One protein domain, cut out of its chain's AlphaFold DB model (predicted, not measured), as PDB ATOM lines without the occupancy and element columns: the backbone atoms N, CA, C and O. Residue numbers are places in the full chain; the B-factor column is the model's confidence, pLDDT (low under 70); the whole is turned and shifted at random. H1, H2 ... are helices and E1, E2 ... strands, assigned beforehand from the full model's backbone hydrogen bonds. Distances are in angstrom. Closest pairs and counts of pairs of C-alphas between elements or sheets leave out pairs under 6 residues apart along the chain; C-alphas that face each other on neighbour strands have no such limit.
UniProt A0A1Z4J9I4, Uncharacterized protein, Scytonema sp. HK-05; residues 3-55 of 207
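AT A GLANCE: This is residues 3 to 55 of the 207 residues of an uncharacterized protein of Scytonema sp. HK-05 (UniProt A0A1Z4J9I4). A two-stranded hairpin, E1 and E2, lies alongside one long helix, H1, which packs on both strands with its residues 40 to 53; together they make a slender, loosely built rod. The long link from E2 folds the chain back into H1, and residues 26 to 31 stick out at the end of the rod away from the hairpin's turn. The printed part has 53 residues with two named strands and then one named helix, in the order E1, E2, H1. The sheet, order E1 - E2, is antiparallel, and the class is mixed, helices and strands. The whole is loose, with a radius of gyration of the C-alphas of 14.4 A and spans of 48 by 17 by 9 A.

IN THESE COORDINATES: Strand E1, residues 3 to 9, begins at C-alpha 3 at (29.673, -49.128, 46.047) and is 18.3 A long from first to last C-alpha. Strand E2, residues 12 to 19, measures 22.5 A and ends at C-alpha 19 at (26.004, -46.112, 42.116). Helix H1, residues 31 to 53, measures 33.6 A and ends at C-alpha 53 at (46.526, -53.343, 47.449).

HOW THE PARTS SIT: E1 and E2 form a hairpin, antiparallel with 149 degrees between their directions. N 5 and O 16 are within hydrogen-bond range at 2.9 A, as are N 14 and O 7 at 2.8 A. The closest C-alphas of E2 and H1 are those of Pro 15 and Glu 48, 5.4 A apart. Those of E1 and H1 are Cys 6 and Cys 51, 5.7 A apart. In H1 every O i to N i+4 pair is within hydrogen-bond range.

THE WHOLE: The two C-alphas farthest apart are those of Gly 11 and Pro 28, at 48.5 A. The printed part has no cut. The link from E1 to E2 is tight; that from E2 to H1 is long, with 11 residues. The mean pLDDT of the printed part is 77.1, and residues 22 to 33 are under 70.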
ATOM      1  N   THR A   3      29.212 -47.776  45.724       75.44
ATOM      2  CA  THR A   3      29.673 -49.128  46.047       75.44
ATOM      3  C   THR A   3      30.845 -49.449  45.130       75.44
ATOM      4  O   THR A   3      30.806 -49.131  43.942       75.44
ATOM      5  N   VAL A   4      31.898 -50.062  45.659       82.19
ATOM      6  CA  VAL A   4      33.112 -50.359  44.891       82.19
ATOM      7  C   VAL A   4      33.147 -51.842  44.572       82.19
ATOM      8  O   VAL A   4      33.091 -52.675  45.475       82.19
ATOM      9  N   VAL A   5      33.255 -52.168  43.287       85.06
ATOM     10  CA  VAL A   5      33.488 -53.533  42.811       85.06
ATOM     11  C   VAL A   5      34.921 -53.619  42.304       85.06
ATOM     12  O   VAL A   5      35.377 -52.756  41.559       85.06
ATOM     13  N   CYS A   6      35.645 -54.642  42.746       84.31
ATOM     14  CA  CYS A   6      37.028 -54.882  42.351       84.31
ATOM     15  C   CYS A   6      37.038 -55.875  41.182       84.31
ATOM     16  O   CYS A   6      36.681 -57.039  41.371       84.31
ATOM     17  N   GLU A   7      37.395 -55.417  39.982       87.62
ATOM     18  CA  GLU A   7      37.416 -56.231  38.758       87.62
ATOM     19  C   GLU A   7      38.868 -56.520  38.349       87.62
ATOM     20  O   GLU A   7      39.725 -55.640  38.427       87.62
ATOM     21  N   LEU A   8      39.160 -57.747  37.913       81.19
ATOM     22  CA  LEU A   8      40.471 -58.112  37.373       81.19
ATOM     23  C   LEU A   8      40.494 -57.788  35.874       81.19
ATOM     24  O   LEU A   8      39.752 -58.398  35.105       81.19
ATOM     25  N   GLN A   9      41.327 -56.834  35.463       83.38
ATOM     26  CA  GLN A   9      41.475 -56.416  34.068       83.38
ATOM     27  C   GLN A   9      42.954 -56.467  33.688       83.38
ATOM     28  O   GLN A   9      43.787 -55.863  34.361       83.38
ATOM     29  N   ASP A  10      43.283 -57.203  32.625       79.69
ATOM     30  CA  ASP A  10      44.653 -57.356  32.112       79.69
ATOM     31  C   ASP A  10      45.681 -57.824  33.166       79.69
ATOM     32  O   ASP A  10      46.849 -57.451  33.125       79.69
ATOM     33  N   GLY A  11      45.248 -58.653  34.125       74.94
ATOM     34  CA  GLY A  11      46.109 -59.195  35.187       74.94
ATOM     35  C   GLY A  11      46.257 -58.309  36.428       74.94
ATOM     36  O   GLY A  11      46.882 -58.741  37.393       74.94
ATOM     37  N   GLU A  12      45.632 -57.129  36.454       80.38
ATOM     38  CA  GLU A  12      45.624 -56.216  37.601       80.38
ATOM     39  C   GLU A  12      44.192 -55.946  38.097       80.38
ATOM     40  O   GLU A  12      43.262 -55.695  37.329       80.38
ATOM     41  N   TRP A  13      43.996 -55.992  39.410       84.75
ATOM     42  CA  TRP A  13      42.772 -55.614  40.108       84.75
ATOM     43  C   TRP A  13      42.567 -54.101  40.061       84.75
ATOM     44  O   TRP A  13      43.366 -53.332  40.599       84.75
ATOM     45  N   LYS A  14      41.475 -53.654  39.444       88.19
ATOM     46  CA  LYS A  14      41.116 -52.238  39.342       88.19
ATOM     47  C   LYS A  14      39.765 -51.993  40.020       88.19
ATOM     48  O   LYS A  14      38.812 -52.742  39.779       88.19
ATOM     49  N   PRO A  15      39.653 -50.969  40.884       88.81
ATOM     50  CA  PRO A  15      38.383 -50.630  41.497       88.81
ATOM     51  C   PRO A  15      37.468 -49.911  40.504       88.81
ATOM     52  O   PRO A  15      37.904 -49.063  39.726       88.81
ATOM     53  N   LYS A  16      36.174 -50.211  40.577       87.75
ATOM     54  CA  LYS A  16      35.126 -49.581  39.776       87.75
ATOM     55  C   LYS A  16      33.977 -49.153  40.676       87.75
ATOM     56  O   LYS A  16      33.356 -49.983  41.345       87.75
ATOM     57  N   ARG A  17      33.682 -47.851  40.691       83.00
ATOM     58  CA  ARG A  17      32.544 -47.302  41.439       83.00
ATOM     59  C   ARG A  17      31.246 -47.541  40.684       83.00
ATOM     60  O   ARG A  17      31.112 -47.172  39.521       83.00
ATOM     61  N   ILE A  18      30.270 -48.095  41.387       82.25
ATOM     62  CA  ILE A  18      28.904 -48.276  40.918       82.25
ATOM     63  C   ILE A  18      27.986 -47.511  41.867       82.25
ATOM     64  O   ILE A  18      28.155 -47.542  43.085       82.25
ATOM     65  N   SER A  19      27.010 -46.798  41.311       78.50
ATOM     66  CA  SER A  19      26.004 -46.112  42.116       78.50
ATOM     67  C   SER A  19      24.855 -47.063  42.422       78.50
ATOM     68  O   SER A  19      24.174 -47.525  41.510       78.50
ATOM     69  N   THR A  20      24.628 -47.340  43.703       75.62
ATOM     70  CA  THR A  20      23.494 -48.153  44.160       75.62
ATOM     71  C   THR A  20      22.519 -47.286  44.944       75.62
ATOM     72  O   THR A  20      22.921 -46.475  45.788       75.62
ATOM     73  N   THR A  21      21.228 -47.447  44.675       75.12
ATOM     74  CA  THR A  21      20.171 -46.784  45.441       75.12
ATOM     75  C   THR A  21      19.920 -47.571  46.720       75.12
ATOM     76  O   THR A  21      19.550 -48.740  46.667       75.12
ATOM     77  N   VAL A  22      20.123 -46.929  47.869       68.94
ATOM     78  CA  VAL A  22      19.835 -47.499  49.190       68.94
ATOM     79  C   VAL A  22      18.721 -46.670  49.807       68.94
ATOM     80  O   VAL A  22      18.793 -45.441  49.806       68.94
ATOM     81  N   GLN A  23      17.679 -47.331  50.303       69.12
ATOM     82  CA  GLN A  23      16.606 -46.665  51.033       69.12
ATOM     83  C   GLN A  23      17.007 -46.567  52.505       69.12
ATOM     84  O   GLN A  23      17.276 -47.581  53.144       69.12
ATOM     85  N   VAL A  24      17.068 -45.346  53.033       65.44
ATOM     86  CA  VAL A  24      17.375 -45.077  54.442       65.44
ATOM     87  C   VAL A  24      16.118 -44.511  55.097       65.44
ATOM     88  O   VAL A  24      15.445 -43.664  54.512       65.44
ATOM     89  N   LEU A  25      15.782 -44.987  56.297       65.19
ATOM     90  CA  LEU A  25      14.651 -44.466  57.066       65.19
ATOM     91  C   LEU A  25      14.960 -43.032  57.518       65.19
ATOM     92  O   LEU A  25      15.963 -42.787  58.187       65.19
ATOM     93  N   ALA A  26      14.109 -42.082  57.135       59.94
ATOM     94  CA  ALA A  26      14.292 -40.679  57.484       59.94
ATOM     95  C   ALA A  26      14.039 -40.446  58.982       59.94
ATOM     96  O   ALA A  26      13.009 -40.857  59.517       59.94
ATOM     97  N   THR A  27      14.959 -39.749  59.651       63.00
ATOM     98  CA  THR A  27      14.751 -39.215  61.003       63.00
ATOM     99  C   THR A  27      14.357 -37.732  60.934       63.00
ATOM    100  O   THR A  27      14.743 -37.047  59.982       63.00
ATOM    101  N   PRO A  28      13.618 -37.194  61.928       63.84
ATOM    102  CA  PRO A  28      13.033 -35.846  61.867       63.84
ATOM    103  C   PRO A  28      14.032 -34.701  61.639       63.84
ATOM    104  O   PRO A  28      13.646 -33.640  61.161       63.84
ATOM    105  N   ASN A  29      15.313 -34.911  61.957       63.66
ATOM    106  CA  ASN A  29      16.328 -33.858  61.955       63.66
ATOM    107  C   ASN A  29      17.201 -33.823  60.687       63.66
ATOM    108  O   ASN A  29      18.088 -32.978  60.611       63.66
ATOM    109  N   GLY A  30      17.003 -34.721  59.708       61.88
ATOM    110  CA  GLY A  30      17.662 -34.696  58.384       61.88
ATOM    111  C   GLY A  30      19.197 -34.859  58.355       61.88
ATOM    112  O   GLY A  30      19.762 -35.186  57.314       61.88
ATOM    113  N   SER A  31      19.885 -34.699  59.489       64.06
ATOM    114  CA  SER A  31      21.346 -34.733  59.621       64.06
ATOM    115  C   SER A  31      21.946 -36.128  59.469       64.06
ATOM    116  O   SER A  31      23.115 -36.267  59.118       64.06
ATOM    117  N   GLU A  32      21.161 -37.168  59.749       66.38
ATOM    118  CA  GLU A  32      21.608 -38.561  59.667       66.38
ATOM    119  C   GLU A  32      21.876 -38.980  58.214       66.38
ATOM    120  O   GLU A  32      22.865 -39.653  57.957       66.38
ATOM    121  N   ILE A  33      21.098 -38.481  57.245       68.88
ATOM    122  CA  ILE A  33      21.286 -38.788  55.815       68.88
ATOM    123  C   ILE A  33      22.665 -38.317  55.327       68.88
ATOM    124  O   ILE A  33      23.366 -39.060  54.639       68.88
ATOM    125  N   LEU A  34      23.084 -37.112  55.732       71.81
ATOM    126  CA  LEU A  34      24.395 -36.542  55.403       71.81
ATOM    127  C   LEU A  34      25.544 -37.330  56.043       71.81
ATOM    128  O   LEU A  34      26.522 -37.640  55.366       71.81
ATOM    129  N   LYS A  35      25.423 -37.706  57.323       74.81
ATOM    130  CA  LYS A  35      26.433 -38.538  58.002       74.81
ATOM    131  C   LYS A  35      26.572 -39.902  57.338       74.81
ATOM    132  O   LYS A  35      27.685 -40.357  57.090       74.81
ATOM    133  N   THR A  36      25.445 -40.532  57.021       74.06
ATOM    134  CA  THR A  36      25.415 -41.815  56.329       74.06
ATOM    135  C   THR A  36      26.057 -41.694  54.947       74.06
ATOM    136  O   THR A  36      26.887 -42.524  54.594       74.06
ATOM    137  N   GLN A  37      25.768 -40.634  54.185       75.69
ATOM    138  CA  GLN A  37      26.411 -40.395  52.891       75.69
ATOM    139  C   GLN A  37      27.938 -40.269  53.008       75.69
ATOM    140  O   GLN A  37      28.651 -40.958  52.279       75.69
ATOM    141  N   ILE A  38      28.430 -39.463  53.953       79.75
ATOM    142  CA  ILE A  38      29.871 -39.299  54.208       79.75
ATOM    143  C   ILE A  38      30.510 -40.643  54.578       79.75
ATOM    144  O   ILE A  38      31.581 -40.979  54.078       79.75
ATOM    145  N   GLN A  39      29.840 -41.448  55.407       78.25
ATOM    146  CA  GLN A  39      30.330 -42.766  55.809       78.25
ATOM    147  C   GLN A  39      30.413 -43.744  54.627       78.25
ATOM    148  O   GLN A  39      31.360 -44.526  54.526       78.25
ATOM    149  N   PHE A  40      29.451 -43.712  53.704       79.88
ATOM    150  CA  PHE A  40      29.510 -44.533  52.493       79.88
ATOM    151  C   PHE A  40      30.607 -44.067  51.532       79.88
ATOM    152  O   PHE A  40      31.285 -44.904  50.940       79.88
ATOM    153  N   GLU A  41      30.838 -42.760  51.413       82.25
ATOM    154  CA  GLU A  41      31.949 -42.211  50.630       82.25
ATOM    155  C   GLU A  41      33.314 -42.587  51.228       82.25
ATOM    156  O   GLU A  41      34.197 -43.033  50.494       82.25
ATOM    157  N   SER A  42      33.477 -42.511  52.554       79.88
ATOM    158  CA  SER A  42      34.710 -42.949  53.220       79.88
ATOM    159  C   SER A  42      34.931 -44.456  53.090       79.88
ATOM    160  O   SER A  42      36.053 -44.902  52.867       79.88
ATOM    161  N   THR A  43      33.863 -45.253  53.182       79.75
ATOM    162  CA  THR A  43      33.945 -46.714  53.022       79.75
ATOM    163  C   THR A  43      34.301 -47.096  51.587       79.75
ATOM    164  O   THR A  43      35.092 -48.014  51.377       79.75
ATOM    165  N   ALA A  44      33.777 -46.369  50.595       81.69
ATOM    166  CA  ALA A  44      34.152 -46.555  49.199       81.69
ATOM    167  C   ALA A  44      35.647 -46.271  48.982       81.69
ATOM    168  O   ALA A  44      36.327 -47.102  48.397       81.69
ATOM    169  N   LEU A  45      36.185 -45.171  49.519       82.94
ATOM    170  CA  LEU A  45      37.618 -44.861  49.413       82.94
ATOM    171  C   LEU A  45      38.506 -45.976  49.996       82.94
ATOM    172  O   LEU A  45      39.456 -46.407  49.347       82.94
ATOM    173  N   ILE A  46      38.152 -46.499  51.174       81.00
ATOM    174  CA  ILE A  46      38.871 -47.622  51.800       81.00
ATOM    175  C   ILE A  46      38.790 -48.881  50.919       81.00
ATOM    176  O   ILE A  46      39.784 -49.579  50.729       81.00
ATOM    177  N   ALA A  47      37.621 -49.176  50.347       83.44
ATOM    178  CA  ALA A  47      37.433 -50.333  49.476       83.44
ATOM    179  C   ALA A  47      38.233 -50.233  48.160       83.44
ATOM    180  O   ALA A  47      38.708 -51.252  47.654       83.44
ATOM    181  N   GLU A  48      38.417 -49.027  47.616       85.44
ATOM    182  CA  GLU A  48      39.281 -48.794  46.450       85.44
ATOM    183  C   GLU A  48      40.748 -49.042  46.772       85.44
ATOM    184  O   GLU A  48      41.435 -49.734  46.018       85.44
ATOM    185  N   GLU A  49      41.211 -48.526  47.908       81.56
ATOM    186  CA  GLU A  49      42.583 -48.723  48.361       81.56
ATOM    187  C   GLU A  49      42.880 -50.211  48.598       81.56
ATOM    188  O   GLU A  49      43.890 -50.724  48.117       81.56
ATOM    189  N   LEU A  50      41.957 -50.938  49.236       81.06
ATOM    190  CA  LEU A  50      42.062 -52.387  49.432       81.06
ATOM    191  C   LEU A  50      42.096 -53.162  48.107       81.06
ATOM    192  O   LEU A  50      42.823 -54.147  47.992       81.06
ATOM    193  N   CYS A  51      41.329 -52.734  47.100       83.50
ATOM    194  CA  CYS A  51      41.350 -53.356  45.775       83.50
ATOM    195  C   CYS A  51      42.709 -53.165  45.088       83.50
ATOM    196  O   CYS A  51      43.279 -54.129  44.583       83.50
ATOM    197  N   LEU A  52      43.269 -51.954  45.136       83.69
ATOM    198  CA  LEU A  52      44.591 -51.661  44.574       83.69
ATOM    199  C   LEU A  52      45.719 -52.373  45.335       83.69
ATOM    200  O   LEU A  52      46.708 -52.787  44.731       83.69
ATOM    201  N   GLN A  53      45.572 -52.573  46.647       78.50
ATOM    202  CA  GLN A  53      46.526 -53.343  47.449       78.50
ATOM    203  C   GLN A  53      46.586 -54.826  47.055       78.50
ATOM    204  O   GLN A  53      47.638 -55.431  47.238       78.50
ATOM    205  N   LYS A  54      45.536 -55.403  46.446       74.94
ATOM    206  CA  LYS A  54      45.569 -56.788  45.931       74.94
ATOM    207  C   LYS A  54      46.560 -57.000  44.780       74.94
ATOM    208  O   LYS A  54      46.925 -58.142  44.523       74.94
ATOM    209  N   ASN A  55      46.986 -55.932  44.098       74.94
ATOM    210  CA  ASN A  55      48.004 -55.999  43.038       74.94
ATOM    211  C   ASN A  55      49.427 -56.012  43.567       74.94
ATOM    212  O   ASN A  55      50.347 -56.397  42.850       74.94
TER     213      ASN A  55